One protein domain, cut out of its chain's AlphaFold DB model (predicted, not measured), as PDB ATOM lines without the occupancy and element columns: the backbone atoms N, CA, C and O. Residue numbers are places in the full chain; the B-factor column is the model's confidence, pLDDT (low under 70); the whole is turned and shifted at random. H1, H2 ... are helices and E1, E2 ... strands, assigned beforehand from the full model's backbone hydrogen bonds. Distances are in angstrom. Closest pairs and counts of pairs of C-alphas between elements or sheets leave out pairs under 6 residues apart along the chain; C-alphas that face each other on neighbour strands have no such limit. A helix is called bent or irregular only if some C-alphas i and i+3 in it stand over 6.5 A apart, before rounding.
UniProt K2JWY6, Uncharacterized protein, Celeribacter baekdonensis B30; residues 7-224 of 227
ATOM      1  N   ASP A   7      10.040  -7.645 -14.113       94.81
ATOM      2  CA  ASP A   7       8.594  -7.497 -14.308       94.81
ATOM      3  C   ASP A   7       8.177  -8.027 -15.688       94.81
ATOM      4  O   ASP A   7       7.177  -8.733 -15.814       94.81
ATOM      5  N   GLU A   8       8.979  -7.752 -16.722       95.81
ATOM      6  CA  GLU A   8       8.778  -8.306 -18.062       95.81
ATOM      7  C   GLU A   8       8.993  -9.823 -18.060       95.81
ATOM      8  O   GLU A   8       8.146 -10.555 -18.564       95.81
ATOM      9  N   ALA A   9      10.060 -10.321 -17.423       96.38
ATOM     10  CA  ALA A   9      10.288 -11.762 -17.293       96.38
ATOM     11  C   ALA A   9       9.122 -12.463 -16.571       96.38
ATOM     12  O   ALA A   9       8.694 -13.536 -16.984       96.38
ATOM     13  N   ARG A  10       8.569 -11.849 -15.516       97.44
ATOM     14  CA  ARG A  10       7.389 -12.345 -14.793       97.44
ATOM     15  C   ARG A  10       6.160 -12.389 -15.691       97.44
ATOM     16  O   ARG A  10       5.439 -13.383 -15.675       97.44
ATOM     17  N   LYS A  11       5.927 -11.334 -16.469       97.62
ATOM     18  CA  LYS A  11       4.819 -11.276 -17.424       97.62
ATOM     19  C   LYS A  11       4.936 -12.387 -18.472       97.62
ATOM     20  O   LYS A  11       3.992 -13.154 -18.616       97.62
ATOM     21  N   LEU A  12       6.091 -12.511 -19.127       97.75
ATOM     22  CA  LEU A  12       6.351 -13.546 -20.134       97.75
ATOM     23  C   LEU A  12       6.252 -14.962 -19.547       97.75
ATOM     24  O   LEU A  12       5.734 -15.867 -20.190       97.75
ATOM     25  N   GLN A  13       6.718 -15.167 -18.310       97.94
ATOM     26  CA  GLN A  13       6.601 -16.454 -17.619       97.94
ATOM     27  C   GLN A  13       5.140 -16.820 -17.341       97.94
ATOM     28  O   GLN A  13       4.761 -17.967 -17.558       97.94
ATOM     29  N   ASN A  14       4.321 -15.868 -16.887       97.81
ATOM     30  CA  ASN A  14       2.889 -16.099 -16.680       97.81
ATOM     31  C   ASN A  14       2.164 -16.387 -18.001       97.81
ATOM     32  O   ASN A  14       1.280 -17.236 -18.032       97.81
ATOM     33  N   GLU A  15       2.543 -15.696 -19.078       97.44
ATOM     34  CA  GLU A  15       2.023 -15.954 -20.422       97.44
ATOM     35  C   GLU A  15       2.375 -17.377 -20.865       97.44
ATOM     36  O   GLU A  15       1.483 -18.135 -21.221       97.44
ATOM     37  N   LEU A  16       3.634 -17.803 -20.717       96.50
ATOM     38  CA  LEU A  16       4.047 -19.169 -21.055       96.50
ATOM     39  C   LEU A  16       3.318 -20.223 -20.207       96.50
ATOM     40  O   LEU A  16       2.958 -21.277 -20.721       96.50
ATOM     41  N   GLU A  17       3.104 -19.955 -18.916       96.12
ATOM     42  CA  GLU A  17       2.335 -20.829 -18.022       96.12
ATOM     43  C   GLU A  17       0.881 -20.973 -18.494       96.12
ATOM     44  O   GLU A  17       0.396 -22.096 -18.609       96.12
ATOM     45  N   GLN A  18       0.222 -19.868 -18.853       94.81
ATOM     46  CA  GLN A  18      -1.129 -19.904 -19.417       94.81
ATOM     47  C   GLN A  18      -1.163 -20.657 -20.752       94.81
ATOM     48  O   GLN A  18      -2.025 -21.510 -20.961       94.81
ATOM     49  N   GLU A  19      -0.219 -20.372 -21.650       92.81
ATOM     50  CA  GLU A  19      -0.143 -21.023 -22.954       92.81
ATOM     51  C   GLU A  19       0.020 -22.541 -22.809       92.81
ATOM     52  O   GLU A  19      -0.631 -23.279 -23.547       92.81
ATOM     53  N   LEU A  20       0.832 -22.997 -21.844       91.50
ATOM     54  CA  LEU A  20       1.034 -24.411 -21.506       91.50
ATOM     55  C   LEU A  20      -0.230 -25.084 -20.965       91.50
ATOM     56  O   LEU A  20      -0.516 -26.214 -21.361       91.50
ATOM     57  N   ASP A  21      -0.983 -24.406 -20.097       87.69
ATOM     58  CA  ASP A  21      -2.244 -24.924 -19.549       87.69
ATOM     59  C   ASP A  21      -3.321 -25.093 -20.636       87.69
ATOM     60  O   ASP A  21      -4.183 -25.969 -20.545       87.69
ATOM     61  N   GLU A  22      -3.259 -24.272 -21.686       83.56
ATOM     62  CA  GLU A  22      -4.166 -24.316 -22.834       83.56
ATOM     63  C   GLU A  22      -3.776 -25.343 -23.906       83.56
ATOM     64  O   GLU A  22      -4.582 -25.602 -24.805       83.56
ATOM     65  N   VAL A  23      -2.576 -25.943 -23.849       76.50
ATOM     66  CA  VAL A  23      -2.227 -27.078 -24.723       76.50
ATOM     67  C   VAL A  23      -2.990 -28.311 -24.236       76.50
ATOM     68  O   VAL A  23      -2.465 -29.212 -23.584       76.50
ATOM     69  N   GLU A  24      -4.288 -28.332 -24.526       61.41
ATOM     70  CA  GLU A  24      -5.179 -29.446 -24.244       61.41
ATOM     71  C   GLU A  24      -4.631 -30.684 -24.955       61.41
ATOM     72  O   GLU A  24      -4.557 -30.659 -26.174       61.41
ATOM     73  N   TYR A  25      -4.211 -31.704 -24.186       53.78
ATOM     74  CA  TYR A  25      -4.100 -33.164 -24.416       53.78
ATOM     75  C   TYR A  25      -4.004 -33.764 -25.846       53.78
ATOM     76  O   TYR A  25      -4.108 -34.982 -26.004       53.78
ATOM     77  N   ILE A  26      -3.709 -32.989 -26.885       51.28
ATOM     78  CA  ILE A  26      -3.377 -33.417 -28.243       51.28
ATOM     79  C   ILE A  26      -1.877 -33.705 -28.252       51.28
ATOM     80  O   ILE A  26      -1.102 -33.229 -29.074       51.28
ATOM     81  N   VAL A  27      -1.440 -34.549 -27.323       52.97
ATOM     82  CA  VAL A  27      -0.186 -35.271 -27.496       52.97
ATOM     83  C   VAL A  27      -0.543 -36.468 -28.371       52.97
ATOM     84  O   VAL A  27      -0.643 -37.606 -27.921       52.97
ATOM     85  N   GLY A  28      -0.843 -36.176 -29.641       55.94
ATOM     86  CA  GLY A  28      -1.128 -37.182 -30.665       55.94
ATOM     87  C   GLY A  28       0.101 -38.028 -31.014       55.94
ATOM     88  O   GLY A  28      -0.012 -38.994 -31.766       55.94
ATOM     89  N   SER A  29       1.268 -37.670 -30.469       69.50
ATOM     90  CA  SER A  29       2.554 -38.305 -30.709       69.50
ATOM     91  C   SER A  29       3.442 -38.221 -29.457       69.50
ATOM     92  O   SER A  29       3.378 -37.262 -28.690       69.50
ATOM     93  N   PHE A  30       4.275 -39.235 -29.225       71.88
ATOM     94  CA  PHE A  30       5.208 -39.269 -28.088       71.88
ATOM     95  C   PHE A  30       6.259 -38.142 -28.179       71.88
ATOM     96  O   PHE A  30       6.838 -37.732 -27.178       71.88
ATOM     97  N   GLU A  31       6.462 -37.614 -29.382       78.19
ATOM     98  CA  GLU A  31       7.336 -36.508 -29.745       78.19
ATOM     99  C   GLU A  31       6.905 -35.190 -29.086       78.19
ATOM    100  O   GLU A  31       7.697 -34.583 -28.363       78.19
ATOM    101  N   ALA A  32       5.629 -34.810 -29.224       81.25
ATOM    102  CA  ALA A  32       5.080 -33.602 -28.604       81.25
ATOM    103  C   ALA A  32       5.208 -33.620 -27.068       81.25
ATOM    104  O   ALA A  32       5.345 -32.573 -26.435       81.25
ATOM    105  N   ALA A  33       5.239 -34.810 -26.451       84.25
ATOM    106  CA  ALA A  33       5.461 -34.946 -25.013       84.25
ATOM    107  C   ALA A  33       6.856 -34.459 -24.580       84.25
ATOM    108  O   ALA A  33       7.001 -33.918 -23.483       84.25
ATOM    109  N   PHE A  34       7.888 -34.644 -25.412       88.50
ATOM    110  CA  PHE A  34       9.238 -34.172 -25.096       88.50
ATOM    111  C   PHE A  34       9.333 -32.654 -25.172       88.50
ATOM    112  O   PHE A  34       9.879 -32.043 -24.255       88.50
ATOM    113  N   GLU A  35       8.763 -32.052 -26.215       90.06
ATOM    114  CA  GLU A  35       8.731 -30.596 -26.382       90.06
ATOM    115  C   GLU A  35       7.990 -29.930 -25.213       90.06
ATOM    116  O   GLU A  35       8.545 -29.051 -24.551       90.06
ATOM    117  N   LEU A  36       6.797 -30.429 -24.864       90.56
ATOM    118  CA  LEU A  36       6.029 -29.930 -23.717       90.56
ATOM    119  C   LEU A  36       6.748 -30.140 -22.381       90.56
ATOM    120  O   LEU A  36       6.710 -29.267 -21.517       90.56
ATOM    121  N   SER A  37       7.441 -31.268 -22.202       92.00
ATOM    122  CA  SER A  37       8.240 -31.525 -20.997       92.00
ATOM    123  C   SER A  37       9.388 -30.520 -20.844       92.00
ATOM    124  O   SER A  37       9.638 -30.008 -19.747       92.00
ATOM    125  N   LEU A  38      10.066 -30.184 -21.946       94.25
ATOM    126  CA  LEU A  38      11.122 -29.173 -21.948       94.25
ATOM    127  C   LEU A  38      10.556 -27.776 -21.688       94.25
ATOM    128  O   LEU A  38      11.091 -27.083 -20.826       94.25
ATOM    129  N   LEU A  39       9.458 -27.388 -22.345       95.50
ATOM    130  CA  LEU A  39       8.781 -26.108 -22.102       95.50
ATOM    131  C   LEU A  39       8.300 -25.978 -20.650       95.50
ATOM    132  O   LEU A  39       8.540 -24.957 -20.007       95.50
ATOM    133  N   GLY A  40       7.702 -27.030 -20.088       96.00
ATOM    134  CA  GLY A  40       7.302 -27.064 -18.681       96.00
ATOM    135  C   GLY A  40       8.497 -26.931 -17.731       96.00
ATOM    136  O   GLY A  40       8.432 -26.210 -16.733       96.00
ATOM    137  N   THR A  41       9.625 -27.563 -18.065       97.31
ATOM    138  CA  THR A  41      10.873 -27.429 -17.299       97.31
ATOM    139  C   THR A  41      11.443 -26.012 -17.391       97.31
ATOM    140  O   THR A  41      11.824 -25.446 -16.367       97.31
ATOM    141  N   ILE A  42      11.449 -25.410 -18.583       97.56
ATOM    142  CA  ILE A  42      11.854 -24.018 -18.819       97.56
ATOM    143  C   ILE A  42      10.996 -23.068 -17.977       97.56
ATOM    144  O   ILE A  42      11.543 -22.283 -17.203       97.56
ATOM    145  N   ASN A  43       9.666 -23.193 -18.045       97.81
ATOM    146  CA  ASN A  43       8.733 -22.387 -17.258       97.81
ATOM    147  C   ASN A  43       8.997 -22.526 -15.746       97.81
ATOM    148  O   ASN A  43       9.126 -21.528 -15.034       97.81
ATOM    149  N   SER A  44       9.166 -23.759 -15.257       97.88
ATOM    150  CA  SER A  44       9.462 -24.048 -13.846       97.88
ATOM    151  C   SER A  44      10.788 -23.434 -13.372       97.88
ATOM    152  O   SER A  44      10.860 -22.843 -12.288       97.88
ATOM    153  N   ILE A  45      11.842 -23.510 -14.193       97.62
ATOM    154  CA  ILE A  45      13.140 -22.898 -13.887       97.62
ATOM    155  C   ILE A  45      13.028 -21.369 -13.880       97.62
ATOM    156  O   ILE A  45      13.494 -20.743 -12.927       97.62
ATOM    157  N   CYS A  46      12.375 -20.766 -14.881       97.00
ATOM    158  CA  CYS A  46      12.122 -19.324 -14.923       97.00
ATOM    159  C   CYS A  46      11.377 -18.859 -13.668       97.00
ATOM    160  O   CYS A  46      11.829 -17.945 -12.979       97.00
ATOM    161  N   LYS A  47      10.290 -19.547 -13.306       96.88
ATOM    162  CA  LYS A  47       9.512 -19.273 -12.091       96.88
ATOM    163  C   LYS A  47      10.379 -19.342 -10.833       96.88
ATOM    164  O   LYS A  47      10.311 -18.438 -10.001       96.88
ATOM    165  N   SER A  48      11.234 -20.360 -10.729       96.94
ATOM    166  CA  SER A  48      12.171 -20.532  -9.611       96.94
ATOM    167  C   SER A  48      13.180 -19.387  -9.518       96.94
ATOM    168  O   SER A  48      13.395 -18.853  -8.430       96.94
ATOM    169  N   ILE A  49      13.763 -18.964 -10.645       95.06
ATOM    170  CA  ILE A  49      14.698 -17.835 -10.673       95.06
ATOM    171  C   ILE A  49      14.010 -16.545 -10.223       95.06
ATOM    172  O   ILE A  49      14.546 -15.845  -9.366       95.06
ATOM    173  N   ILE A  50      12.829 -16.235 -10.763       95.00
ATOM    174  CA  ILE A  50      12.146 -14.982 -10.422       95.00
ATOM    175  C   ILE A  50      11.741 -14.980  -8.938       95.00
ATOM    176  O   ILE A  50      11.956 -13.982  -8.259       95.00
ATOM    177  N   ILE A  51      11.251 -16.106  -8.395       94.62
ATOM    178  CA  ILE A  51      10.952 -16.237  -6.955       94.62
ATOM    179  C   ILE A  51      12.201 -15.986  -6.106       94.62
ATOM    180  O   ILE A  51      12.135 -15.249  -5.121       94.62
ATOM    181  N   LEU A  52      13.338 -16.594  -6.456       92.25
ATOM    182  CA  LEU A  52      14.587 -16.386  -5.722       92.25
ATOM    183  C   LEU A  52      15.004 -14.915  -5.763       92.25
ATOM    184  O   LEU A  52      15.290 -14.336  -4.715       92.25
ATOM    185  N   PHE A  53      14.955 -14.298  -6.943       90.12
ATOM    186  CA  PHE A  53      15.299 -12.895  -7.118       90.12
ATOM    187  C   PHE A  53      14.398 -11.957  -6.296       90.12
ATOM    188  O   PHE A  53      14.908 -11.140  -5.532       90.12
ATOM    189  N   GLU A  54      13.074 -12.116  -6.372       90.69
ATOM    190  CA  GLU A  54      12.093 -11.319  -5.613       90.69
ATOM    191  C   GLU A  54      12.260 -11.454  -4.091       90.69
ATOM    192  O   GLU A  54      11.912 -10.547  -3.337       90.69
ATOM    193  N   ASN A  55      12.816 -12.575  -3.627       90.25
ATOM    194  CA  ASN A  55      13.106 -12.821  -2.215       90.25
ATOM    195  C   ASN A  55      14.542 -12.445  -1.815       90.25
ATOM    196  O   ASN A  55      15.002 -12.845  -0.741       90.25
ATOM    197  N   TYR A  56      15.260 -11.700  -2.663       87.12
ATOM    198  CA  TYR A  56      16.655 -11.307  -2.448       87.12
ATOM    199  C   TYR A  56      17.557 -12.520  -2.155       87.12
ATOM    200  O   TYR A  56      18.433 -12.488  -1.288       87.12
ATOM    201  N   ARG A  57      17.298 -13.639  -2.844       86.50
ATOM    202  CA  ARG A  57      18.088 -14.873  -2.773       86.50
ATOM    203  C   ARG A  57      18.850 -15.054  -4.070       86.50
ATOM    204  O   ARG A  57      18.271 -15.119  -5.148       86.50
ATOM    205  N   THR A  58      20.163 -15.167  -3.944       81.44
ATOM    206  CA  THR A  58      21.077 -15.250  -5.088       81.44
ATOM    207  C   THR A  58      21.768 -16.603  -5.198       81.44
ATOM    208  O   THR A  58      22.418 -16.895  -6.204       81.44
ATOM    209  N   TYR A  59      21.577 -17.456  -4.188       79.31
ATOM    210  CA  TYR A  59      22.047 -18.833  -4.176       79.31
ATOM    211  C   TYR A  59      21.486 -19.592  -5.378       79.31
ATOM    212  O   TYR A  59      20.314 -19.461  -5.724       79.31
ATOM    213  N   ASP A  60      22.353 -20.368  -6.021       85.81
ATOM    214  CA  ASP A  60      22.031 -21.264  -7.131       85.81
ATOM    215  C   ASP A  60      21.422 -20.617  -8.390       85.81
ATOM    216  O   ASP A  60      21.200 -21.326  -9.370       85.81
ATOM    217  N   LEU A  61      21.260 -19.288  -8.458       88.25
ATOM    218  CA  LEU A  61      20.756 -18.595  -9.654       88.25
ATOM    219  C   LEU A  61      21.581 -18.923 -10.908       88.25
ATOM    220  O   LEU A  61      21.018 -19.184 -11.964       88.25
ATOM    221  N   ASN A  62      22.908 -19.010 -10.783       85.50
ATOM    222  CA  ASN A  62      23.786 -19.419 -11.886       85.50
ATOM    223  C   ASN A  62      23.587 -20.886 -12.303       85.50
ATOM    224  O   ASN A  62      23.756 -21.225 -13.472       85.50
ATOM    225  N   ILE A  63      23.226 -21.762 -11.361       89.31
ATOM    226  CA  ILE A  63      22.926 -23.174 -11.643       89.31
ATOM    227  C   ILE A  63      21.594 -23.269 -12.383       89.31
ATOM    228  O   ILE A  63      21.493 -23.982 -13.381       89.31
ATOM    229  N   LEU A  64      20.593 -22.518 -11.927       92.75
ATOM    230  CA  LEU A  64      19.291 -22.445 -12.572       92.75
ATOM    231  C   LEU A  64      19.395 -21.838 -13.969       92.75
ATOM    232  O   LEU A  64      18.858 -22.415 -14.905       92.75
ATOM    233  N   LEU A  65      20.149 -20.750 -14.143       89.56
ATOM    234  CA  LEU A  65      20.381 -20.137 -15.451       89.56
ATOM    235  C   LEU A  65      21.090 -21.101 -16.411       89.56
ATOM    236  O   LEU A  65      20.705 -21.215 -17.572       89.56
ATOM    237  N   ARG A  66      22.089 -21.853 -15.932       89.44
ATOM    238  CA  ARG A  66      22.721 -22.915 -16.730       89.44
ATOM    239  C   ARG A  66      21.695 -23.956 -17.168       89.44
ATOM    240  O   ARG A  66      21.656 -24.316 -18.341       89.44
ATOM    241  N   SER A  67      20.894 -24.440 -16.223       92.56
ATOM    242  CA  SER A  67      19.853 -25.427 -16.497       92.56
ATOM    243  C   SER A  67      18.840 -24.886 -17.509       92.56
ATOM    244  O   SER A  67      18.487 -25.593 -18.445       92.56
ATOM    245  N   LEU A  68      18.434 -23.619 -17.383       93.69
ATOM    246  CA  LEU A  68      17.528 -22.946 -18.311       93.69
ATOM    247  C   LEU A  68      18.060 -23.002 -19.748       93.69
ATOM    248  O   LEU A  68      17.362 -23.483 -20.636       93.69
ATOM    249  N   PHE A  69      19.314 -22.589 -19.963       90.31
ATOM    250  CA  PHE A  69      19.939 -22.636 -21.286       90.31
ATOM    251  C   PHE A  69      20.101 -24.064 -21.818       90.31
ATOM    252  O   PHE A  69      19.877 -24.294 -23.003       90.31
ATOM    253  N   GLU A  70      20.460 -25.031 -20.965       90.06
ATOM    254  CA  GLU A  70      20.571 -26.440 -21.365       90.06
ATOM    255  C   GLU A  70      19.242 -27.001 -21.882       90.06
ATOM    256  O   GLU A  70      19.231 -27.653 -22.925       90.06
ATOM    257  N   HIS A  71      18.132 -26.736 -21.189       93.19
ATOM    258  CA  HIS A  71      16.810 -27.208 -21.611       93.19
ATOM    259  C   HIS A  71      16.291 -26.443 -22.829       93.19
ATOM    260  O   HIS A  71      15.681 -27.042 -23.711       93.19
ATOM    261  N   PHE A  72      16.569 -25.142 -22.908       92.94
ATOM    262  CA  PHE A  72      16.189 -24.326 -24.054       92.94
ATOM    263  C   PHE A  72      16.895 -24.758 -25.345       92.94
ATOM    264  O   PHE A  72      16.242 -24.951 -26.367       92.94
ATOM    265  N   ILE A  73      18.210 -24.984 -25.305       89.56
ATOM    266  CA  ILE A  73      18.945 -25.480 -26.476       89.56
ATOM    267  C   ILE A  73      18.424 -26.861 -26.876       89.56
ATOM    268  O   ILE A  73      18.223 -27.113 -28.058       89.56
ATOM    269  N   GLU A  74      18.145 -27.739 -25.911       90.19
ATOM    270  CA  GLU A  74      17.557 -29.050 -26.197       90.19
ATOM    271  C   GLU A  74      16.201 -28.943 -26.915       90.19
ATOM    272  O   GLU A  74      15.942 -29.680 -27.864       90.19
ATOM    273  N   LEU A  75      15.362 -27.982 -26.515       92.00
ATOM    274  CA  LEU A  75      14.083 -27.722 -27.170       92.00
ATOM    275  C   LEU A  75      14.288 -27.290 -28.629       92.00
ATOM    276  O   LEU A  75      13.668 -27.860 -29.524       92.00
ATOM    277  N   LYS A  76      15.196 -26.339 -28.884       89.88
ATOM    278  CA  LYS A  76      15.535 -25.905 -30.253       89.88
ATOM    279  C   LYS A  76      16.037 -27.074 -31.098       89.88
ATOM    280  O   LYS A  76      15.594 -27.268 -32.224       89.88
ATOM    281  N   LEU A  77      16.910 -27.902 -30.526       87.69
ATOM    282  CA  LEU A  77      17.458 -29.070 -31.204       87.69
ATOM    283  C   LEU A  77      16.379 -30.070 -31.620       87.69
ATOM    284  O   LEU A  77      16.450 -30.579 -32.738       87.69
ATOM    285  N   LEU A  78      15.409 -30.360 -30.749       88.56
ATOM    286  CA  LEU A  78      14.288 -31.245 -31.076       88.56
ATOM    287  C   LEU A  78      13.447 -30.695 -32.234       88.56
ATOM    288  O   LEU A  78      13.158 -31.443 -33.171       88.56
ATOM    289  N   ARG A  79      13.135 -29.394 -32.205       86.81
ATOM    290  CA  ARG A  79      12.357 -28.714 -33.254       86.81
ATOM    291  C   ARG A  79      13.066 -28.729 -34.608       86.81
ATOM    292  O   ARG A  79      12.446 -29.020 -35.626       86.81
ATOM    293  N   ASP A  80      14.376 -28.500 -34.616       84.88
ATOM    294  CA  ASP A  80      15.174 -28.435 -35.848       84.88
ATOM    295  C   ASP A  80      15.496 -29.823 -36.441       84.88
ATOM    296  O   ASP A  80      16.026 -29.932 -37.552       84.88
ATOM    297  N   GLY A  81      15.231 -30.911 -35.710       84.00
ATOM    298  CA  GLY A  81      15.635 -32.255 -36.113       84.00
ATOM    299  C   GLY A  81      14.703 -33.349 -35.604       84.00
ATOM    300  O   GLY A  81      15.054 -34.001 -34.623       84.00
ATOM    301  N   PRO A  82      13.603 -33.664 -36.316       75.12
ATOM    302  CA  PRO A  82      12.594 -34.630 -35.872       75.12
ATOM    303  C   PRO A  82      13.148 -36.014 -35.505       75.12
ATOM    304  O   PRO A  82      12.662 -36.648 -34.571       75.12
ATOM    305  N   GLU A  83      14.210 -36.470 -36.176       80.88
ATOM    306  CA  GLU A  83      14.879 -37.743 -35.864       80.88
ATOM    307  C   GLU A  83      15.476 -37.790 -34.444       80.88
ATOM    308  O   GLU A  83      15.634 -38.873 -33.878       80.88
ATOM    309  N   ARG A  84      15.749 -36.634 -33.823       85.50
ATOM    310  CA  ARG A  84      16.251 -36.552 -32.444       85.50
ATOM    311  C   ARG A  84      15.235 -37.040 -31.423       85.50
ATOM    312  O   ARG A  84      15.644 -37.498 -30.360       85.50
ATOM    313  N   HIS A  85      13.938 -37.036 -31.724       88.06
ATOM    314  CA  HIS A  85      12.946 -37.583 -30.799       88.06
ATOM    315  C   HIS A  85      13.214 -39.056 -30.466       88.06
ATOM    316  O   HIS A  85      13.054 -39.474 -29.318       88.06
ATOM    317  N   LYS A  86      13.706 -39.838 -31.436       88.31
ATOM    318  CA  LYS A  86      14.094 -41.239 -31.214       88.31
ATOM    319  C   LYS A  86      15.330 -41.343 -30.320       88.31
ATOM    320  O   LYS A  86      15.374 -42.205 -29.444       88.31
ATOM    321  N   ASP A  87      16.297 -40.445 -30.491       88.81
ATOM    322  CA  ASP A  87      17.496 -40.365 -29.646       88.81
ATOM    323  C   ASP A  87      17.125 -39.992 -28.197       88.81
ATOM    324  O   ASP A  87      17.618 -40.598 -27.238       88.81
ATOM    325  N   HIS A  88      16.187 -39.058 -28.022       88.25
ATOM    326  CA  HIS A  88      15.627 -38.686 -26.720       88.25
ATOM    327  C   HIS A  88      14.875 -39.832 -26.059       88.25
ATOM    328  O   HIS A  88      15.148 -40.156 -24.901       88.25
ATOM    329  N   ALA A  89      13.984 -40.490 -26.800       90.06
ATOM    330  CA  ALA A  89      13.281 -41.675 -26.329       90.06
ATOM    331  C   ALA A  89      14.268 -42.762 -25.890       90.06
ATOM    332  O   ALA A  89      14.120 -43.345 -24.813       90.06
ATOM    333  N   PHE A  90      15.325 -42.990 -26.673       91.69
ATOM    334  CA  PHE A  90      16.353 -43.970 -26.344       91.69
ATOM    335  C   PHE A  90      17.065 -43.616 -25.035       91.69
ATOM    336  O   PHE A  90      17.186 -44.458 -24.143       91.69
ATOM    337  N   ASN A  91      17.494 -42.364 -24.873       89.44
ATOM    338  CA  ASN A  91      18.153 -41.910 -23.649       89.44
ATOM    339  C   ASN A  91      17.222 -41.956 -22.425       89.44
ATOM    340  O   ASN A  91      17.661 -42.364 -21.346       89.44
ATOM    341  N   PHE A  92      15.942 -41.624 -22.596       91.00
ATOM    342  CA  PHE A  92      14.921 -41.705 -21.553       91.00
ATOM    343  C   PHE A  92      14.737 -43.144 -21.047       91.00
ATOM    344  O   PHE A  92      14.933 -43.415 -19.857       91.00
ATOM    345  N   PHE A  93      14.457 -44.099 -21.942       94.12
ATOM    346  CA  PHE A  93      14.297 -45.505 -21.553       94.12
ATOM    347  C   PHE A  93      15.600 -46.114 -21.030       94.12
ATOM    348  O   PHE A  93      15.578 -46.941 -20.116       94.12
ATOM    349  N   LYS A  94      16.758 -45.670 -21.533       94.81
ATOM    350  CA  LYS A  94      18.064 -46.084 -21.011       94.81
ATOM    351  C   LYS A  94      18.231 -45.642 -19.556       94.81
ATOM    352  O   LYS A  94      18.680 -46.449 -18.744       94.81
ATOM    353  N   GLY A  95      17.849 -44.407 -19.226       93.50
ATOM    354  CA  GLY A  95      17.851 -43.883 -17.859       93.50
ATOM    355  C   GLY A  95      16.925 -44.667 -16.928       93.50
ATOM    356  O   GLY A  95      17.359 -45.098 -15.859       93.50
ATOM    357  N   ILE A  96      15.692 -44.946 -17.369       95.75
ATOM    358  CA  ILE A  96      14.748 -45.792 -16.620       95.75
ATOM    359  C   ILE A  96      15.367 -47.162 -16.345       95.75
ATOM    360  O   ILE A  96      15.444 -47.577 -15.190       95.75
ATOM    361  N   ARG A  97      15.869 -47.851 -17.379       97.31
ATOM    362  CA  ARG A  97      16.468 -49.185 -17.230       97.31
ATOM    363  C   ARG A  97      17.636 -49.179 -16.245       97.31
ATOM    364  O   ARG A  97      17.765 -50.113 -15.459       97.31
ATOM    365  N   THR A  98      18.484 -48.150 -16.283       97.00
ATOM    366  CA  THR A  98      19.576 -47.986 -15.312       97.00
ATOM    367  C   THR A  98      19.025 -47.913 -13.891       97.00
ATOM    368  O   THR A  98      19.425 -48.722 -13.062       97.00
ATOM    369  N   ASN A  99      18.044 -47.047 -13.624       96.75
ATOM    370  CA  ASN A  99      17.445 -46.914 -12.291       96.75
ATOM    371  C   ASN A  99      16.767 -48.210 -11.808       96.75
ATOM    372  O   ASN A  99      16.900 -48.578 -10.641       96.75
ATOM    373  N   LEU A 100      16.084 -48.932 -12.704       97.75
ATOM    374  CA  LEU A 100      15.488 -50.239 -12.402       97.75
ATOM    375  C   LEU A 100      16.554 -51.274 -12.016       97.75
ATOM    376  O   LEU A 100      16.390 -51.995 -11.031       97.75
ATOM    377  N   ASN A 101      17.668 -51.325 -12.752       97.81
ATOM    378  CA  ASN A 101      18.781 -52.218 -12.441       97.81
ATOM    379  C   ASN A 101      19.493 -51.833 -11.137       97.81
ATOM    380  O   ASN A 101      19.831 -52.722 -10.364       97.81
ATOM    381  N   GLU A 102      19.677 -50.541 -10.852       98.00
ATOM    382  CA  GLU A 102      20.226 -50.078  -9.569       98.00
ATOM    383  C   GLU A 102      19.347 -50.527  -8.393       98.00
ATOM    384  O   GLU A 102      19.851 -51.076  -7.412       98.00
ATOM    385  N   GLY A 103      18.023 -50.379  -8.517       97.44
ATOM    386  CA  GLY A 103      17.071 -50.881  -7.525       97.44
ATOM    387  C   GLY A 103      17.157 -52.399  -7.351       97.44
ATOM    388  O   GLY A 103      17.232 -52.886  -6.223       97.44
ATOM    389  N   LYS A 104      17.222 -53.149  -8.459       97.38
ATOM    390  CA  LYS A 104      17.382 -54.614  -8.458       97.38
ATOM    391  C   LYS A 104      18.688 -55.065  -7.797       97.38
ATOM    392  O   LYS A 104      18.707 -56.088  -7.118       97.38
ATOM    393  N   ASN A 105      19.763 -54.302  -7.980       97.69
ATOM    394  CA  ASN A 105      21.089 -54.590  -7.436       97.69
ATOM    395  C   ASN A 105      21.256 -54.144  -5.973       97.69
ATOM    396  O   ASN A 105      22.345 -54.271  -5.416       97.69
ATOM    397  N   GLY A 106      20.196 -53.632  -5.336       97.06
ATOM    398  CA  GLY A 106      20.220 -53.246  -3.926       97.06
ATOM    399  C   GLY A 106      20.908 -51.908  -3.658       97.06
ATOM    400  O   GLY A 106      21.373 -51.683  -2.541       97.06
ATOM    401  N   ASN A 107      20.979 -51.013  -4.649       97.06
ATOM    402  CA  ASN A 107      21.481 -49.662  -4.425       97.06
ATOM    403  C   ASN A 107      20.598 -48.951  -3.373       97.06
ATOM    404  O   ASN A 107      19.381 -48.839  -3.572       97.06
ATOM    405  N   PRO A 108      21.170 -48.440  -2.264       96.94
ATOM    406  CA  PRO A 108      20.393 -47.820  -1.189       96.94
ATOM    407  C   PRO A 108      19.626 -46.567  -1.640       96.94
ATOM    408  O   PRO A 108      18.561 -46.280  -1.098       96.94
ATOM    409  N   PHE A 109      20.108 -45.859  -2.664       96.00
ATOM    410  CA  PHE A 109      19.437 -44.691  -3.240       96.00
ATOM    411  C   PHE A 109      18.306 -45.064  -4.214       96.00
ATOM    412  O   PHE A 109      17.528 -44.199  -4.606       96.00
ATOM    413  N   ALA A 110      18.172 -46.348  -4.564       96.12
ATOM    414  CA  ALA A 110      17.099 -46.899  -5.396       96.12
ATOM    415  C   ALA A 110      16.265 -47.964  -4.651       96.12
ATOM    416  O   ALA A 110      15.561 -48.764  -5.267       96.12
ATOM    417  N   ALA A 111      16.308 -47.976  -3.313       96.06
ATOM    418  CA  ALA A 111      15.698 -49.029  -2.499       96.06
ATOM    419  C   ALA A 111      14.180 -49.180  -2.713       96.06
ATOM    420  O   ALA A 111      13.660 -50.293  -2.660       96.06
ATOM    421  N   SER A 112      13.458 -48.084  -2.968       97.31
ATOM    422  CA  SER A 112      12.018 -48.138  -3.265       97.31
ATOM    423  C   SER A 112      11.725 -48.835  -4.594       97.31
ATOM    424  O   SER A 112      10.760 -49.586  -4.680       97.31
ATOM    425  N   ILE A 113      12.588 -48.653  -5.599       96.38
ATOM    426  CA  ILE A 113      12.482 -49.342  -6.893       96.38
ATOM    427  C   ILE A 113      12.708 -50.847  -6.705       96.38
ATOM    428  O   ILE A 113      11.960 -51.657  -7.244       96.38
ATOM    429  N   GLY A 114      13.678 -51.230  -5.869       95.19
ATOM    430  CA  GLY A 114      13.955 -52.633  -5.534       95.19
ATOM    431  C   GLY A 114      12.786 -53.387  -4.878       95.19
ATOM    432  O   GLY A 114      12.796 -54.613  -4.851       95.19
ATOM    433  N   LYS A 115      11.772 -52.674  -4.365       96.88
ATOM    434  CA  LYS A 115      10.570 -53.247  -3.733       96.88
ATOM    435  C   LYS A 115       9.380 -53.401  -4.687       96.88
ATOM    436  O   LYS A 115       8.313 -53.816  -4.244       96.88
ATOM    437  N   MET A 116       9.523 -53.038  -5.962       97.25
ATOM    438  CA  MET A 116       8.442 -53.168  -6.943       97.25
ATOM    439  C   MET A 116       8.135 -54.645  -7.231       97.25
ATOM    440  O   MET A 116       9.027 -55.398  -7.618       97.25
ATOM    441  N   GLU A 117       6.864 -55.035  -7.101       95.06
ATOM    442  CA  GLU A 117       6.391 -56.425  -7.256       95.06
ATOM    443  C   GLU A 117       6.729 -57.022  -8.637       95.06
ATOM    444  O   GLU A 117       7.113 -58.182  -8.729       95.06
ATOM    445  N   ASN A 118       6.727 -56.191  -9.688       96.00
ATOM    446  CA  ASN A 118       6.972 -56.600 -11.078       96.00
ATOM    447  C   ASN A 118       8.260 -55.995 -11.668       96.00
ATOM    448  O   ASN A 118       8.334 -55.693 -12.861       96.00
ATOM    449  N   LEU A 119       9.292 -55.769 -10.844       97.00
ATOM    450  CA  LEU A 119      10.527 -55.099 -11.280       97.00
ATOM    451  C   LEU A 119      11.177 -55.767 -12.505       97.00
ATOM    452  O   LEU A 119      11.635 -55.082 -13.419       97.00
ATOM    453  N   SER A 120      11.205 -57.101 -12.542       97.25
ATOM    454  CA  SER A 120      11.786 -57.851 -13.664       97.25
ATOM    455  C   SER A 120      11.027 -57.631 -14.975       97.25
ATOM    456  O   SER A 120      11.671 -57.476 -16.014       97.25
ATOM    457  N   ASP A 121       9.697 -57.544 -14.927       97.75
ATOM    458  CA  ASP A 121       8.864 -57.317 -16.113       97.75
ATOM    459  C   ASP A 121       9.053 -55.896 -16.646       97.75
ATOM    460  O   ASP A 121       9.215 -55.700 -17.849       97.75
ATOM    461  N   HIS A 122       9.152 -54.901 -15.756       97.12
ATOM    462  CA  HIS A 122       9.471 -53.525 -16.150       97.12
ATOM    463  C   HIS A 122      10.851 -53.405 -16.807       97.12
ATOM    464  O   HIS A 122      11.012 -52.655 -17.774       97.12
ATOM    465  N   ILE A 123      11.852 -54.141 -16.312       97.88
ATOM    466  CA  ILE A 123      13.182 -54.183 -16.937       97.88
ATOM    467  C   ILE A 123      13.089 -54.792 -18.340       97.88
ATOM    468  O   ILE A 123      13.685 -54.246 -19.269       97.88
ATOM    469  N   ALA A 124      12.339 -55.885 -18.503       97.88
ATOM    470  CA  ALA A 124      12.159 -56.551 -19.791       97.88
ATOM    471  C   ALA A 124      11.398 -55.677 -20.808       97.88
ATOM    472  O   ALA A 124      11.859 -55.541 -21.941       97.88
ATOM    473  N   ASP A 125      10.301 -55.023 -20.405       97.69
ATOM    474  CA  ASP A 125       9.557 -54.083 -21.263       97.69
ATOM    475  C   ASP A 125      10.449 -52.914 -21.704       97.69
ATOM    476  O   ASP A 125      10.569 -52.612 -22.892       97.69
ATOM    477  N   THR A 126      11.168 -52.308 -20.754       97.00
ATOM    478  CA  THR A 126      12.083 -51.196 -21.053       97.00
ATOM    479  C   THR A 126      13.201 -51.632 -22.006       97.00
ATOM    480  O   THR A 126      13.586 -50.877 -22.899       97.00
ATOM    481  N   GLN A 127      13.718 -52.854 -21.845       97.75
ATOM    482  CA  GLN A 127      14.714 -53.425 -22.749       97.75
ATOM    483  C   GLN A 127      14.155 -53.603 -24.166       97.75
ATOM    484  O   GLN A 127      14.806 -53.187 -25.120       97.75
ATOM    485  N   SER A 128      12.938 -54.137 -24.303       97.75
ATOM    486  CA  SER A 128      12.293 -54.312 -25.609       97.75
ATOM    487  C   SER A 128      12.123 -52.983 -26.352       97.75
ATOM    488  O   SER A 128      12.455 -52.896 -27.534       97.75
ATOM    489  N   ARG A 129      11.707 -51.916 -25.655       95.81
ATOM    490  CA  ARG A 129      11.600 -50.566 -26.241       95.81
ATOM    491  C   ARG A 129      12.950 -50.018 -26.704       95.81
ATOM    492  O   ARG A 129      13.034 -49.396 -27.759       95.81
ATOM    493  N   LEU A 130      14.014 -50.244 -25.931       95.75
ATOM    494  CA  LEU A 130      15.367 -49.827 -26.311       95.75
ATOM    495  C   LEU A 130      15.858 -50.538 -27.569       95.75
ATOM    496  O   LEU A 130      16.487 -49.899 -28.414       95.75
ATOM    497  N   ASP A 131      15.575 -51.832 -27.692       96.56
ATOM    498  CA  ASP A 131      15.958 -52.613 -28.865       96.56
ATOM    499  C   ASP A 131      15.207 -52.124 -30.112       96.56
ATOM    500  O   ASP A 131      15.845 -51.843 -31.125       96.56
ATOM    501  N   GLN A 132      13.899 -51.858 -30.003       95.50
ATOM    502  CA  GLN A 132      13.102 -51.254 -31.083       95.50
ATOM    503  C   GLN A 132      13.640 -49.881 -31.516       95.50
ATOM    504  O   GLN A 132      13.799 -49.614 -32.708       95.50
ATOM    505  N   LEU A 133      13.967 -49.003 -30.563       93.12
ATOM    506  CA  LEU A 133      14.519 -47.678 -30.866       93.12
ATOM    507  C   LEU A 133      15.883 -47.780 -31.553       93.12
ATOM    508  O   LEU A 133      16.147 -47.067 -32.523       93.12
ATOM    509  N   LYS A 134      16.733 -48.705 -31.104       94.06
ATOM    510  CA  LYS A 134      18.035 -48.961 -31.724       94.06
ATOM    511  C   LYS A 134      17.892 -49.491 -33.152       94.06
ATOM    512  O   LYS A 134      18.610 -49.033 -34.037       94.06
ATOM    513  N   GLU A 135      16.961 -50.415 -33.388       95.00
ATOM    514  CA  GLU A 135      16.633 -50.924 -34.727       95.00
ATOM    515  C   GLU A 135      16.077 -49.822 -35.640       95.00
ATOM    516  O   GLU A 135      16.401 -49.787 -36.826       95.00
ATOM    517  N   SER A 136      15.327 -48.866 -35.080       91.69
ATOM    518  CA  SER A 136      14.819 -47.691 -35.804       91.69
ATOM    519  C   SER A 136      15.881 -46.624 -36.118       91.69
ATOM    520  O   SER A 136      15.572 -45.620 -36.761       91.69
ATOM    521  N   GLY A 137      17.130 -46.839 -35.688       92.00
ATOM    522  CA  GLY A 137      18.271 -45.979 -35.995       92.00
ATOM    523  C   GLY A 137      18.627 -44.943 -34.928       92.00
ATOM    524  O   GLY A 137      19.453 -44.078 -35.222       92.00
ATOM    525  N   ALA A 138      18.063 -45.031 -33.714       91.00
ATOM    526  CA  ALA A 138      18.411 -44.130 -32.615       91.00
ATOM    527  C   ALA A 138      19.913 -44.203 -32.284       91.00
ATOM    528  O   ALA A 138      20.513 -45.283 -32.203       91.00
ATOM    529  N   LYS A 139      20.530 -43.041 -32.076       85.69
ATOM    530  CA  LYS A 139      21.957 -42.872 -31.805       85.69
ATOM    531  C   LYS A 139      22.184 -42.358 -30.392       85.69
ATOM    532  O   LYS A 139      21.382 -41.645 -29.802       85.69
ATOM    533  N   VAL A 140      23.352 -42.702 -29.857       78.00
ATOM    534  CA  VAL A 140      23.887 -42.050 -28.661       78.00
ATOM    535  C   VAL A 140      24.744 -40.885 -29.136       78.00
ATOM    536  O   VAL A 140      25.863 -41.100 -29.602       78.00
ATOM    537  N   SER A 141      24.222 -39.667 -29.044       70.81
ATOM    538  CA  SER A 141      25.013 -38.452 -29.226       70.81
ATOM    539  C   SER A 141      25.535 -37.939 -27.882       70.81
ATOM    540  O   SER A 141      25.040 -38.288 -26.805       70.81
ATOM    541  N   THR A 142      26.577 -37.116 -27.936       73.81
ATOM    542  CA  THR A 142      26.984 -36.300 -26.793       73.81
ATOM    543  C   THR A 142      26.401 -34.905 -26.974       73.81
ATOM    544  O   THR A 142      26.469 -34.349 -28.071       73.81
ATOM    545  N   LYS A 143      25.871 -34.311 -25.894       75.62
ATOM    546  CA  LYS A 143      25.267 -32.965 -25.927       75.62
ATOM    547  C   LYS A 143      26.165 -31.938 -26.630       75.62
ATOM    548  O   LYS A 143      25.708 -31.190 -27.479       75.62
ATOM    549  N   VAL A 144      27.470 -31.965 -26.352       77.25
ATOM    550  CA  VAL A 144      28.447 -31.031 -26.940       77.25
ATOM    551  C   VAL A 144      28.490 -31.104 -28.467       77.25
ATOM    552  O   VAL A 144      28.455 -30.068 -29.129       77.25
ATOM    553  N   ALA A 145      28.554 -32.313 -29.035       78.94
ATOM    554  CA  ALA A 145      28.621 -32.487 -30.484       78.94
ATOM    555  C   ALA A 145      27.335 -31.993 -31.163       78.94
ATOM    556  O   ALA A 145      27.380 -31.365 -32.222       78.94
ATOM    557  N   ASP A 146      26.196 -32.228 -30.519       79.19
ATOM    558  CA  ASP A 146      24.891 -31.821 -31.023       79.19
ATOM    559  C   ASP A 146      24.705 -30.307 -31.019       79.19
ATOM    560  O   ASP A 146      24.168 -29.757 -31.979       79.19
ATOM    561  N   TRP A 147      25.178 -29.640 -29.970       82.00
ATOM    562  CA  TRP A 147      25.084 -28.190 -29.838       82.00
ATOM    563  C   TRP A 147      26.002 -27.484 -30.833       82.00
ATOM    564  O   TRP A 147      25.597 -26.517 -31.473       82.00
ATOM    565  N   GLN A 148      27.218 -28.003 -31.031       80.69
ATOM    566  CA  GLN A 148      28.131 -27.502 -32.059       80.69
ATOM    567  C   GLN A 148      27.529 -27.636 -33.460       80.69
ATOM    568  O   GLN A 148      27.577 -26.690 -34.243       80.69
ATOM    569  N   LYS A 149      26.919 -28.788 -33.769       78.50
ATOM    570  CA  LYS A 149      26.285 -29.033 -35.070       78.50
ATOM    571  C   LYS A 149      25.123 -28.073 -35.353       78.50
ATOM    572  O   LYS A 149      24.891 -27.747 -36.513       78.50
ATOM    573  N   ALA A 150      24.415 -27.629 -34.320       75.81
ATOM    574  CA  ALA A 150      23.284 -26.710 -34.441       75.81
ATOM    575  C   ALA A 150      23.659 -25.225 -34.322       75.81
ATOM    576  O   ALA A 150      22.782 -24.380 -34.202       75.81
ATOM    577  N   GLY A 151      24.952 -24.883 -34.327       82.62
ATOM    578  CA  GLY A 151      25.397 -23.488 -34.256       82.62
ATOM    579  C   GLY A 151      25.370 -22.875 -32.852       82.62
ATOM    580  O   GLY A 151      25.761 -21.725 -32.685       82.62
ATOM    581  N   TYR A 152      25.018 -23.646 -31.819       82.69
ATOM    582  CA  TYR A 152      25.025 -23.211 -30.417       82.69
ATOM    583  C   TYR A 152      26.370 -23.452 -29.713       82.69
ATOM    584  O   TYR A 152      26.455 -23.391 -28.488       82.69
ATOM    585  N   GLY A 153      27.445 -23.721 -30.462       81.31
ATOM    586  CA  GLY A 153      28.772 -23.989 -29.900       81.31
ATOM    587  C   GLY A 153      29.341 -22.823 -29.083       81.31
ATOM    588  O   GLY A 153      29.908 -23.040 -28.018       81.31
ATOM    589  N   GLU A 154      29.146 -21.581 -29.527       81.00
ATOM    590  CA  GLU A 154      29.628 -20.402 -28.789       81.00
ATOM    591  C   GLU A 154      28.813 -20.154 -27.514       81.00
ATOM    592  O   GLU A 154      29.377 -19.900 -26.449       81.00
ATOM    593  N   VAL A 155      27.486 -20.311 -27.594       73.31
ATOM    594  CA  VAL A 155      26.588 -20.226 -26.431       73.31
ATOM    595  C   VAL A 155      26.942 -21.310 -25.413       73.31
ATOM    596  O   VAL A 155      27.061 -21.008 -24.228       73.31
ATOM    597  N   TYR A 156      27.204 -22.543 -25.870       72.75
ATOM    598  CA  TYR A 156      27.721 -23.624 -25.030       72.75
ATOM    599  C   TYR A 156      28.982 -23.194 -24.293       72.75
ATOM    600  O   TYR A 156      29.058 -23.333 -23.076       72.75
ATOM    601  N   GLU A 157      29.979 -22.671 -25.008       75.19
ATOM    602  CA  GLU A 157      31.243 -22.297 -24.390       75.19
ATOM    603  C   GLU A 157      31.068 -21.197 -23.348       75.19
ATOM    604  O   GLU A 157      31.663 -21.291 -22.278       75.19
ATOM    605  N   ILE A 158      30.234 -20.193 -23.614       73.38
ATOM    606  CA  ILE A 158      29.990 -19.083 -22.686       73.38
ATOM    607  C   ILE A 158      29.217 -19.566 -21.455       73.38
ATOM    608  O   ILE A 158      29.647 -19.326 -20.325       73.38
ATOM    609  N   VAL A 159      28.106 -20.281 -21.652       72.31
ATOM    610  CA  VAL A 159      27.273 -20.819 -20.565       72.31
ATOM    611  C   VAL A 159      28.074 -21.820 -19.737       72.31
ATOM    612  O   VAL A 159      28.100 -21.735 -18.513       72.31
ATOM    613  N   TYR A 160      28.798 -22.740 -20.372       73.19
ATOM    614  CA  TYR A 160      29.541 -23.779 -19.668       73.19
ATOM    615  C   TYR A 160      30.786 -23.220 -18.972       73.19
ATOM    616  O   TYR A 160      31.013 -23.519 -17.802       73.19
ATOM    617  N   ARG A 161      31.580 -22.368 -19.628       75.31
ATOM    618  CA  ARG A 161      32.791 -21.791 -19.018       75.31
ATOM    619  C   ARG A 161      32.456 -20.923 -17.812       75.31
ATOM    620  O   ARG A 161      33.159 -20.999 -16.808       75.31
ATOM    621  N   ASN A 162      31.380 -20.143 -17.893       74.88
ATOM    622  CA  ASN A 162      31.015 -19.230 -16.818       74.88
ATOM    623  C   ASN A 162      30.176 -19.912 -15.738       74.88
ATOM    624  O   ASN A 162      30.428 -19.690 -14.556       74.88
ATOM    625  N   LEU A 163      29.213 -20.763 -16.113       82.31
ATOM    626  CA  LEU A 163      28.216 -21.275 -15.172       82.31
ATOM    627  C   LEU A 163      28.519 -22.683 -14.632       82.31
ATOM    628  O   LEU A 163      28.064 -23.038 -13.542       82.31
ATOM    629  N   SER A 164      29.311 -23.498 -15.340       82.38
ATOM    630  CA  SER A 164      29.554 -24.896 -14.945       82.38
ATOM    631  C   SER A 164      30.300 -25.018 -13.615       82.38
ATOM    632  O   SER A 164      29.990 -25.897 -12.806       82.38
ATOM    633  N   GLN A 165      31.203 -24.075 -13.321       81.25
ATOM    634  CA  GLN A 165      31.916 -24.023 -12.041       81.25
ATOM    635  C   GLN A 165      30.974 -23.965 -10.830       81.25
ATOM    636  O   GLN A 165      31.307 -24.515  -9.785       81.25
ATOM    637  N   TYR A 166      29.784 -23.366 -10.971       80.94
ATOM    638  CA  TYR A 166      28.813 -23.267  -9.881       80.94
ATOM    639  C   TYR A 166      28.025 -24.564  -9.670       80.94
ATOM    640  O   TYR A 166      27.497 -24.769  -8.587       80.94
ATOM    641  N   ALA A 167      27.942 -25.454 -10.659       82.94
ATOM    642  CA  ALA A 167      27.139 -26.677 -10.570       82.94
ATOM    643  C   ALA A 167      27.942 -27.907 -10.112       82.94
ATOM    644  O   ALA A 167      27.369 -28.875  -9.614       82.94
ATOM    645  N   HIS A 168      29.268 -27.886 -10.267       81.00
ATOM    646  CA  HIS A 168      30.131 -29.005  -9.889       81.00
ATOM    647  C   HIS A 168      30.759 -28.807  -8.500       81.00
ATOM    648  O   HIS A 168      31.000 -27.669  -8.085       81.00
ATOM    649  N   PRO A 169      31.059 -29.901  -7.768       73.81
ATOM    650  CA  PRO A 169      31.737 -29.843  -6.476       73.81
ATOM    651  C   PRO A 169      33.212 -29.469  -6.677       73.81
ATOM    652  O   PRO A 169      34.109 -30.305  -6.644       73.81
ATOM    653  N   SER A 170      33.454 -28.188  -6.927       82.31
ATOM    654  CA  SER A 170      34.780 -27.581  -6.974       82.31
ATOM    655  C   SER A 170      34.926 -26.615  -5.803       82.31
ATOM    656  O   SER A 170      33.958 -25.961  -5.413       82.31
ATOM    657  N   TYR A 171      36.133 -26.508  -5.239       82.00
ATOM    658  CA  TYR A 171      36.397 -25.536  -4.175       82.00
ATOM    659  C   TYR A 171      36.108 -24.109  -4.645       82.00
ATOM    660  O   TYR A 171      35.444 -23.368  -3.932       82.00
ATOM    661  N   SER A 172      36.518 -23.751  -5.865       80.50
ATOM    662  CA  SER A 172      36.217 -22.448  -6.465       80.50
ATOM    663  C   SER A 172      34.712 -22.206  -6.587       80.50
ATOM    664  O   SER A 172      34.231 -21.174  -6.142       80.50
ATOM    665  N   GLY A 173      33.944 -23.170  -7.097       80.56
ATOM    666  CA  GLY A 173      32.486 -23.070  -7.190       80.56
ATOM    667  C   GLY A 173      31.779 -23.011  -5.838       80.56
ATOM    668  O   GLY A 173      30.776 -22.317  -5.682       80.56
ATOM    669  N   GLY A 174      32.285 -23.738  -4.841       83.25
ATOM    670  CA  GLY A 174      31.804 -23.667  -3.464       83.25
ATOM    671  C   GLY A 174      32.066 -22.296  -2.846       83.25
ATOM    672  O   GLY A 174      31.156 -21.719  -2.257       83.25
ATOM    673  N   ILE A 175      33.273 -21.759  -3.042       83.94
ATOM    674  CA  ILE A 175      33.660 -20.427  -2.578       83.94
ATOM    675  C   ILE A 175      32.773 -19.374  -3.243       83.94
ATOM    676  O   ILE A 175      32.019 -18.707  -2.545       83.94
ATOM    677  N   SER A 176      32.748 -19.309  -4.577       78.75
ATOM    678  CA  SER A 176      32.002 -18.289  -5.326       78.75
ATOM    679  C   SER A 176      30.493 -18.279  -5.043       78.75
ATOM    680  O   SER A 176      29.861 -17.234  -5.171       78.75
ATOM    681  N   ARG A 177      29.894 -19.419  -4.664       78.50
ATOM    682  CA  ARG A 177      28.466 -19.490  -4.293       78.50
ATOM    683  C   ARG A 177      28.179 -19.056  -2.868       78.50
ATOM    684  O   ARG A 177      27.139 -18.462  -2.623       78.50
ATOM    685  N   ASN A 178      29.041 -19.436  -1.930       83.50
ATOM    686  CA  ASN A 178      28.677 -19.415  -0.517       83.50
ATOM    687  C   ASN A 178      29.378 -18.309   0.261       83.50
ATOM    688  O   ASN A 178      28.836 -17.861   1.271       83.50
ATOM    689  N   ILE A 179      30.563 -17.872  -0.173       86.50
ATOM    690  CA  ILE A 179      31.370 -16.916   0.584       86.50
ATOM    691  C   ILE A 179      31.977 -15.826  -0.302       86.50
ATOM    692  O   ILE A 179      32.373 -16.067  -1.437       86.50
ATOM    693  N   ALA A 180      32.087 -14.623   0.248       84.00
ATOM    694  CA  ALA A 180      32.883 -13.540  -0.307       84.00
ATOM    695  C   ALA A 180      34.165 -13.400   0.521       84.00
ATOM    696  O   ALA A 180      34.112 -13.308   1.751       84.00
ATOM    697  N   ILE A 181      35.310 -13.410  -0.162       86.44
ATOM    698  CA  ILE A 181      36.638 -13.247   0.434       86.44
ATOM    699  C   ILE A 181      37.150 -11.865   0.026       86.44
ATOM    700  O   ILE A 181      37.319 -11.592  -1.161       86.44
ATOM    701  N   THR A 182      37.380 -10.994   1.003       85.88
ATOM    702  CA  THR A 182      37.912  -9.633   0.809       85.88
ATOM    703  C   THR A 182      39.151  -9.422   1.680       85.88
ATOM    704  O   THR A 182      39.438 -10.260   2.534       85.88
ATOM    705  N   GLY A 183      39.897  -8.335   1.473       83.88
ATOM    706  CA  GLY A 183      41.157  -8.064   2.179       83.88
ATOM    707  C   GLY A 183      42.395  -8.320   1.317       83.88
ATOM    708  O   GLY A 183      42.291  -8.402   0.092       83.88
ATOM    709  N   ASP A 184      43.563  -8.401   1.947       83.88
ATOM    710  CA  ASP A 184      44.854  -8.606   1.281       83.88
ATOM    711  C   ASP A 184      45.496  -9.946   1.679       83.88
ATOM    712  O   ASP A 184      44.882 -10.785   2.336       83.88
ATOM    713  N   THR A 185      46.738 -10.177   1.247       77.94
ATOM    714  CA  THR A 185      47.463 -11.428   1.505       77.94
ATOM    715  C   THR A 185      47.769 -11.688   2.980       77.94
ATOM    716  O   THR A 185      48.112 -12.820   3.319       77.94
ATOM    717  N   GLU A 186      47.682 -10.676   3.846       84.50
ATOM    718  CA  GLU A 186      48.004 -10.774   5.272       84.50
ATOM    719  C   GLU A 186      46.744 -10.851   6.148       84.50
ATOM    720  O   GLU A 186      46.778 -11.473   7.213       84.50
ATOM    721  N   ALA A 187      45.619 -10.289   5.690       81.50
ATOM    722  CA  ALA A 187      44.339 -10.341   6.388       81.50
ATOM    723  C   ALA A 187      43.151 -10.509   5.427       81.50
ATOM    724  O   ALA A 187      42.777  -9.586   4.704       81.50
ATOM    725  N   PHE A 188      42.493 -11.671   5.501       87.12
ATOM    726  CA  PHE A 188      41.258 -11.949   4.767       87.12
ATOM    727  C   PHE A 188      40.024 -11.797   5.660       87.12
ATOM    728  O   PHE A 188      40.000 -12.259   6.802       87.12
ATOM    729  N   VAL A 189      38.961 -11.225   5.101       85.81
ATOM    730  CA  VAL A 189      37.611 -11.216   5.667       85.81
ATOM    731  C   VAL A 189      36.743 -12.151   4.836       85.81
ATOM    732  O   VAL A 189      36.578 -11.953   3.631       85.81
ATOM    733  N   ILE A 190      36.181 -13.164   5.495       88.25
ATOM    734  CA  ILE A 190      35.243 -14.113   4.896       88.25
ATOM    735  C   ILE A 190      33.840 -13.753   5.371       88.25
ATOM    736  O   ILE A 190      33.578 -13.693   6.572       88.25
ATOM    737  N   SER A 191      32.932 -13.538   4.429       86.06
ATOM    738  CA  SER A 191      31.511 -13.300   4.692       86.06
ATOM    739  C   SER A 191      30.659 -14.251   3.862       86.06
ATOM    740  O   SER A 191      31.144 -14.815   2.884       86.06
ATOM    741  N   SER A 192      29.401 -14.468   4.247       84.12
ATOM    742  CA  SER A 192      28.458 -15.189   3.390       84.12
ATOM    743  C   SER A 192      28.202 -14.378   2.127       84.12
ATOM    744  O   SER A 192      27.902 -13.188   2.226       84.12
ATOM    745  N   ASN A 193      28.266 -15.015   0.961       79.56
ATOM    746  CA  ASN A 193      27.883 -14.353  -0.277       79.56
ATOM    747  C   ASN A 193      26.351 -14.235  -0.309       79.56
ATOM    748  O   ASN A 193      25.660 -15.217  -0.570       79.56
ATOM    749  N   SER A 194      25.813 -13.079   0.077       74.12
ATOM    750  CA  SER A 194      24.362 -12.841   0.155       74.12
ATOM    751  C   SER A 194      23.811 -12.066  -1.036       74.12
ATOM    752  O   SER A 194      22.597 -11.988  -1.193       74.12
ATOM    753  N   GLU A 195      24.679 -11.496  -1.871       76.19
ATOM    754  CA  GLU A 195      24.298 -10.574  -2.937       76.19
ATOM    755  C   GLU A 195      24.915 -10.998  -4.268       76.19
ATOM    756  O   GLU A 195      26.000 -11.572  -4.336       76.19
ATOM    757  N   MET A 196      24.180 -10.749  -5.344       77.25
ATOM    758  CA  MET A 196      24.625 -10.998  -6.705       77.25
ATOM    759  C   MET A 196      25.172  -9.679  -7.256       77.25
ATOM    760  O   MET A 196      24.498  -8.660  -7.092       77.25
ATOM    761  N   PRO A 197      26.341  -9.679  -7.921       78.50
ATOM    762  CA  PRO A 197      26.835  -8.491  -8.609       78.50
ATOM    763  C   PRO A 197      25.794  -7.950  -9.593       78.50
ATOM    764  O   PRO A 197      25.121  -8.732 -10.271       78.50
ATOM    765  N   GLU A 198      25.670  -6.628  -9.699       80.81
ATOM    766  CA  GLU A 198      24.652  -5.968 -10.530       80.81
ATOM    767  C   GLU A 198      24.720  -6.426 -11.999       80.81
ATOM    768  O   GLU A 198      23.702  -6.690 -12.637       80.81
ATOM    769  N   GLU A 199      25.923  -6.646 -12.528       79.25
ATOM    770  CA  GLU A 199      26.149  -7.113 -13.899       79.25
ATOM    771  C   GLU A 199      25.590  -8.524 -14.140       79.25
ATOM    772  O   GLU A 199      25.105  -8.853 -15.229       79.25
ATOM    773  N   SER A 200      25.624  -9.368 -13.104       81.19
ATOM    774  CA  SER A 200      25.048 -10.714 -13.156       81.19
ATOM    775  C   SER A 200      23.520 -10.659 -13.178       81.19
ATOM    776  O   SER A 200      22.900 -11.488 -13.841       81.19
ATOM    777  N   VAL A 201      22.913  -9.653 -12.536       85.12
ATOM    778  CA  VAL A 201      21.461  -9.422 -12.578       85.12
ATOM    779  C   VAL A 201      21.005  -9.082 -13.997       85.12
ATOM    780  O   VAL A 201      20.027  -9.658 -14.470       85.12
ATOM    781  N   PHE A 202      21.727  -8.213 -14.711       85.75
ATOM    782  CA  PHE A 202      21.395  -7.887 -16.104       85.75
ATOM    783  C   PHE A 202      21.501  -9.105 -17.023       85.75
ATOM    784  O   PHE A 202      20.576  -9.388 -17.780       85.75
ATOM    785  N   THR A 203      22.585  -9.876 -16.895       83.69
ATOM    786  CA  THR A 203      22.787 -11.106 -17.682       83.69
ATOM    787  C   THR A 203      21.670 -12.119 -17.432       83.69
ATOM    788  O   THR A 203      21.180 -12.759 -18.364       83.69
ATOM    789  N   LEU A 204      21.250 -12.252 -16.172       88.12
ATOM    790  CA  LEU A 204      20.162 -13.128 -15.769       88.12
ATOM    791  C   LEU A 204      18.849 -12.695 -16.429       88.12
ATOM    792  O   LEU A 204      18.234 -13.488 -17.134       88.12
ATOM    793  N   VAL A 205      18.460 -11.431 -16.268       91.69
ATOM    794  CA  VAL A 205      17.238 -10.868 -16.861       91.69
ATOM    795  C   VAL A 205      17.207 -11.043 -18.375       91.69
ATOM    796  O   VAL A 205      16.188 -11.478 -18.915       91.69
ATOM    797  N   ASP A 206      18.303 -10.719 -19.058       90.06
ATOM    798  CA  ASP A 206      18.378 -10.821 -20.513       90.06
ATOM    799  C   ASP A 206      18.239 -12.269 -20.983       90.06
ATOM    800  O   ASP A 206      17.512 -12.526 -21.945       90.06
ATOM    801  N   GLY A 207      18.883 -13.207 -20.281       89.25
ATOM    802  CA  GLY A 207      18.767 -14.639 -20.544       89.25
ATOM    803  C   GLY A 207      17.350 -15.167 -20.319       89.25
ATOM    804  O   GLY A 207      16.826 -15.874 -21.176       89.25
ATOM    805  N   LEU A 208      16.706 -14.786 -19.210       93.56
ATOM    806  CA  LEU A 208      15.320 -15.171 -18.927       93.56
ATOM    807  C   LEU A 208      14.355 -14.658 -19.990       93.56
ATOM    808  O   LEU A 208      13.580 -15.444 -20.523       93.56
ATOM    809  N   CYS A 209      14.399 -13.358 -20.294       95.00
ATOM    810  CA  CYS A 209      13.475 -12.769 -21.260       95.00
ATOM    811  C   CYS A 209      13.669 -13.397 -22.643       95.00
ATOM    812  O   CYS A 209      12.686 -13.780 -23.258       95.00
ATOM    813  N   ALA A 210      14.918 -13.573 -23.097       92.19
ATOM    814  CA  ALA A 210      15.192 -14.192 -24.394       92.19
ATOM    815  C   ALA A 210      14.648 -15.627 -24.483       92.19
ATOM    816  O   ALA A 210      13.970 -15.967 -25.449       92.19
ATOM    817  N   VAL A 211      14.902 -16.458 -23.465       94.69
ATOM    818  CA  VAL A 211      14.410 -17.844 -23.447       94.69
ATOM    819  C   VAL A 211      12.885 -17.892 -23.381       94.69
ATOM    820  O   VAL A 211      12.282 -18.717 -24.063       94.69
ATOM    821  N   LEU A 212      12.247 -17.026 -22.589       97.12
ATOM    822  CA  LEU A 212      10.787 -16.968 -22.482       97.12
ATOM    823  C   LEU A 212      10.132 -16.495 -23.786       97.12
ATOM    824  O   LEU A 212       9.191 -17.138 -24.239       97.12
ATOM    825  N   GLU A 213      10.649 -15.430 -24.405       96.31
ATOM    826  CA  GLU A 213      10.187 -14.921 -25.706       96.31
ATOM    827  C   GLU A 213      10.255 -16.017 -26.782       96.31
ATOM    828  O   GLU A 213       9.269 -16.276 -27.467       96.31
ATOM    829  N   GLU A 214      11.390 -16.716 -26.900       94.94
ATOM    830  CA  GLU A 214      11.529 -17.805 -27.875       94.94
ATOM    831  C   GLU A 214      10.682 -19.038 -27.518       94.94
ATOM    832  O   GLU A 214      10.207 -19.737 -28.409       94.94
ATOM    833  N   SER A 215      10.460 -19.321 -26.231       96.12
ATOM    834  CA  SER A 215       9.594 -20.433 -25.809       96.12
ATOM    835  C   SER A 215       8.120 -20.162 -26.126       96.12
ATOM    836  O   SER A 215       7.402 -21.090 -26.497       96.12
ATOM    837  N   LEU A 216       7.685 -18.903 -26.014       96.12
ATOM    838  CA  LEU A 216       6.350 -18.449 -26.411       96.12
ATOM    839  C   LEU A 216       6.130 -18.568 -27.926       96.12
ATOM    840  O   LEU A 216       5.077 -19.020 -28.368       96.12
ATOM    841  N   ASP A 217       7.140 -18.230 -28.727       94.62
ATOM    842  CA  ASP A 217       7.091 -18.449 -30.178       94.62
ATOM    843  C   ASP A 217       6.939 -19.945 -30.517       94.62
ATOM    844  O   ASP A 217       6.068 -20.333 -31.296       94.62
ATOM    845  N   ILE A 218       7.719 -20.810 -29.860       92.19
ATOM    846  CA  ILE A 218       7.660 -22.263 -30.080       92.19
ATOM    847  C   ILE A 218       6.290 -22.837 -29.708       92.19
ATOM    848  O   ILE A 218       5.729 -23.604 -30.490       92.19
ATOM    849  N   ILE A 219       5.728 -22.485 -28.547       91.38
ATOM    850  CA  ILE A 219       4.412 -23.009 -28.151       91.38
ATOM    851  C   ILE A 219       3.295 -22.492 -29.069       91.38
ATOM    852  O   ILE A 219       2.382 -23.252 -29.392       91.38
ATOM    853  N   GLY A 220       3.410 -21.261 -29.580       91.12
ATOM    854  CA  GLY A 220       2.518 -20.733 -30.613       91.12
ATOM    855  C   GLY A 220       2.537 -21.581 -31.890       91.12
ATOM    856  O   GLY A 220       1.482 -21.982 -32.380       91.12
ATOM    857  N   GLN A 221       3.726 -21.953 -32.374       88.00
ATOM    858  CA  GLN A 221       3.885 -22.853 -33.529       88.00
ATOM    859  C   GLN A 221       3.339 -24.265 -33.271       88.00
ATOM    860  O   GLN A 221       2.911 -24.946 -34.198       88.00
ATOM    861  N   MET A 222       3.363 -24.743 -32.024       85.81
ATOM    862  CA  MET A 222       2.780 -26.045 -31.673       85.81
ATOM    863  C   MET A 222       1.246 -26.026 -31.715       85.81
ATOM    864  O   MET A 222       0.639 -27.051 -32.024       85.81
ATOM    865  N   LYS A 223       0.618 -24.881 -31.411       83.88
ATOM    866  CA  LYS A 223      -0.843 -24.708 -31.450       83.88
ATOM    867  C   LYS A 223      -1.392 -24.585 -32.876       83.88
ATOM    868  O   LYS A 223      -2.540 -24.965 -33.104       83.88
ATOM    869  N   ASP A 224      -0.588 -24.106 -33.825       78.62
ATOM    870  CA  ASP A 224      -0.968 -23.965 -35.236       78.62
ATOM    871  C   ASP A 224       0.004 -24.725 -36.164       78.62
ATOM    872  O   ASP A 224       0.892 -24.124 -36.766       78.62
TER     873      ASP A 224
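Overview. This is residues 7 to 224 of the 227 residues of an uncharacterized protein of Celeribacter baekdonensis B30 (UniProt K2JWY6). Four helices, H1, H2, H3 and H9, lie side by side in a bundle, and the helical hairpin H4 and H5 stands steeply to it at one end. H6 and H7 pack on H3, and beyond them H8 leads to a small two-stranded hairpin, E1 and E2, at the end away from H4 and H5. The printed part has 218 residues with nine named helices and two named strands, in the order H1 to H8, E1, E2, H9; the sheet is E1 - E2, antiparallel, and the class is mostly helix. The whole is only just loose, close to compact, with a radius of gyration of the C-alphas of 20.7 A, and it spans 63 by 48 by 33 A.

Arrangement. E1, residues 179 to 183, and E2, residues 188 to 192, form a hairpin of antiparallel neighbours at 154 degrees, with N 180 and O 191 at 2.8 A and N 182 and O 189 at 2.9 A, within hydrogen-bond range. H8, residues 171 to 178, comes nearest to E2 with the C-alphas of Asn 178 and Ser 192, 5.8 A apart. H7, residues 153 to 167, touches H8 with its residues 165 to 167 alone, about perpendicular at 77 degrees; the closest C-alphas are those of Tyr 166 and Gly 173, 4.6 A. H7 is irregular, but only just: C-alphas 162 and 165 are 6.8 A apart. H6, residues 143 to 149, forms a helical hairpin with H7, closest at the C-alphas of Trp 147 and Gly 153, 5.6 A. The hub is H3, residues 61 to 80, which touches five helices. H3 touches H7 with residues 62 to 69 alone, opposite ways at a shallow tilt of 34 degrees, only just short of steep; the closest C-alphas are those of Ile 63 and Ala 167, 5.6 A. H2, residues 30 to 54, forms a helical hairpin with H3 at a shallow tilt of 24 degrees, closest at the C-alphas of Ile 42 and Leu 68, 5.8 A. H1, residues 7 to 21, touches H9, residues 198 to 223, the same way at a shallow tilt of 27 degrees, closest at the C-alphas of Ala 9 and Cys 209, 5.2 A. H4, residues 84 to 104, only just touches H2, with 3 pairs of C-alphas within 8 A, about perpendicular at 76 degrees; the closest are those of Glu 31 and His 85, 5.8 A. H5, residues 119 to 135, forms a helical hairpin with H4, closest at the C-alphas of Phe 90 and Leu 130, 5.9 A, and is apart from H3. Every O i to N i+4 pair is within hydrogen-bond range in H1, H3, H4, H5, H6, H8 and H9; in H2 it is 20 of 21 and in H7 8 of 11.

Along the chain. H1 begins at C-alpha 7, at (8.594, -7.497, -14.308). From first to last C-alpha H9 measures 37.9 A, H2 36.5 A, H4 30.0 A, H3 28.5 A, H5 24.6 A, H1 21.2 A and H7 19.6 A. E1 and E2 measure 13.3 A each, and E1 begins at C-alpha 179, at (31.370, -16.916, 0.584). H9 ends at C-alpha 223, at (-0.843, -24.708, -31.450).

Size, cuts and confidence. The two C-alphas farthest apart are those of Gly 28 and Glu 186, 66.4 A. The printed part has no cut. The link from H4 to H5, residues 105 to 118, is long. The mean pLDDT of the printed part is 87.8, and residues 24 to 29 are under 70.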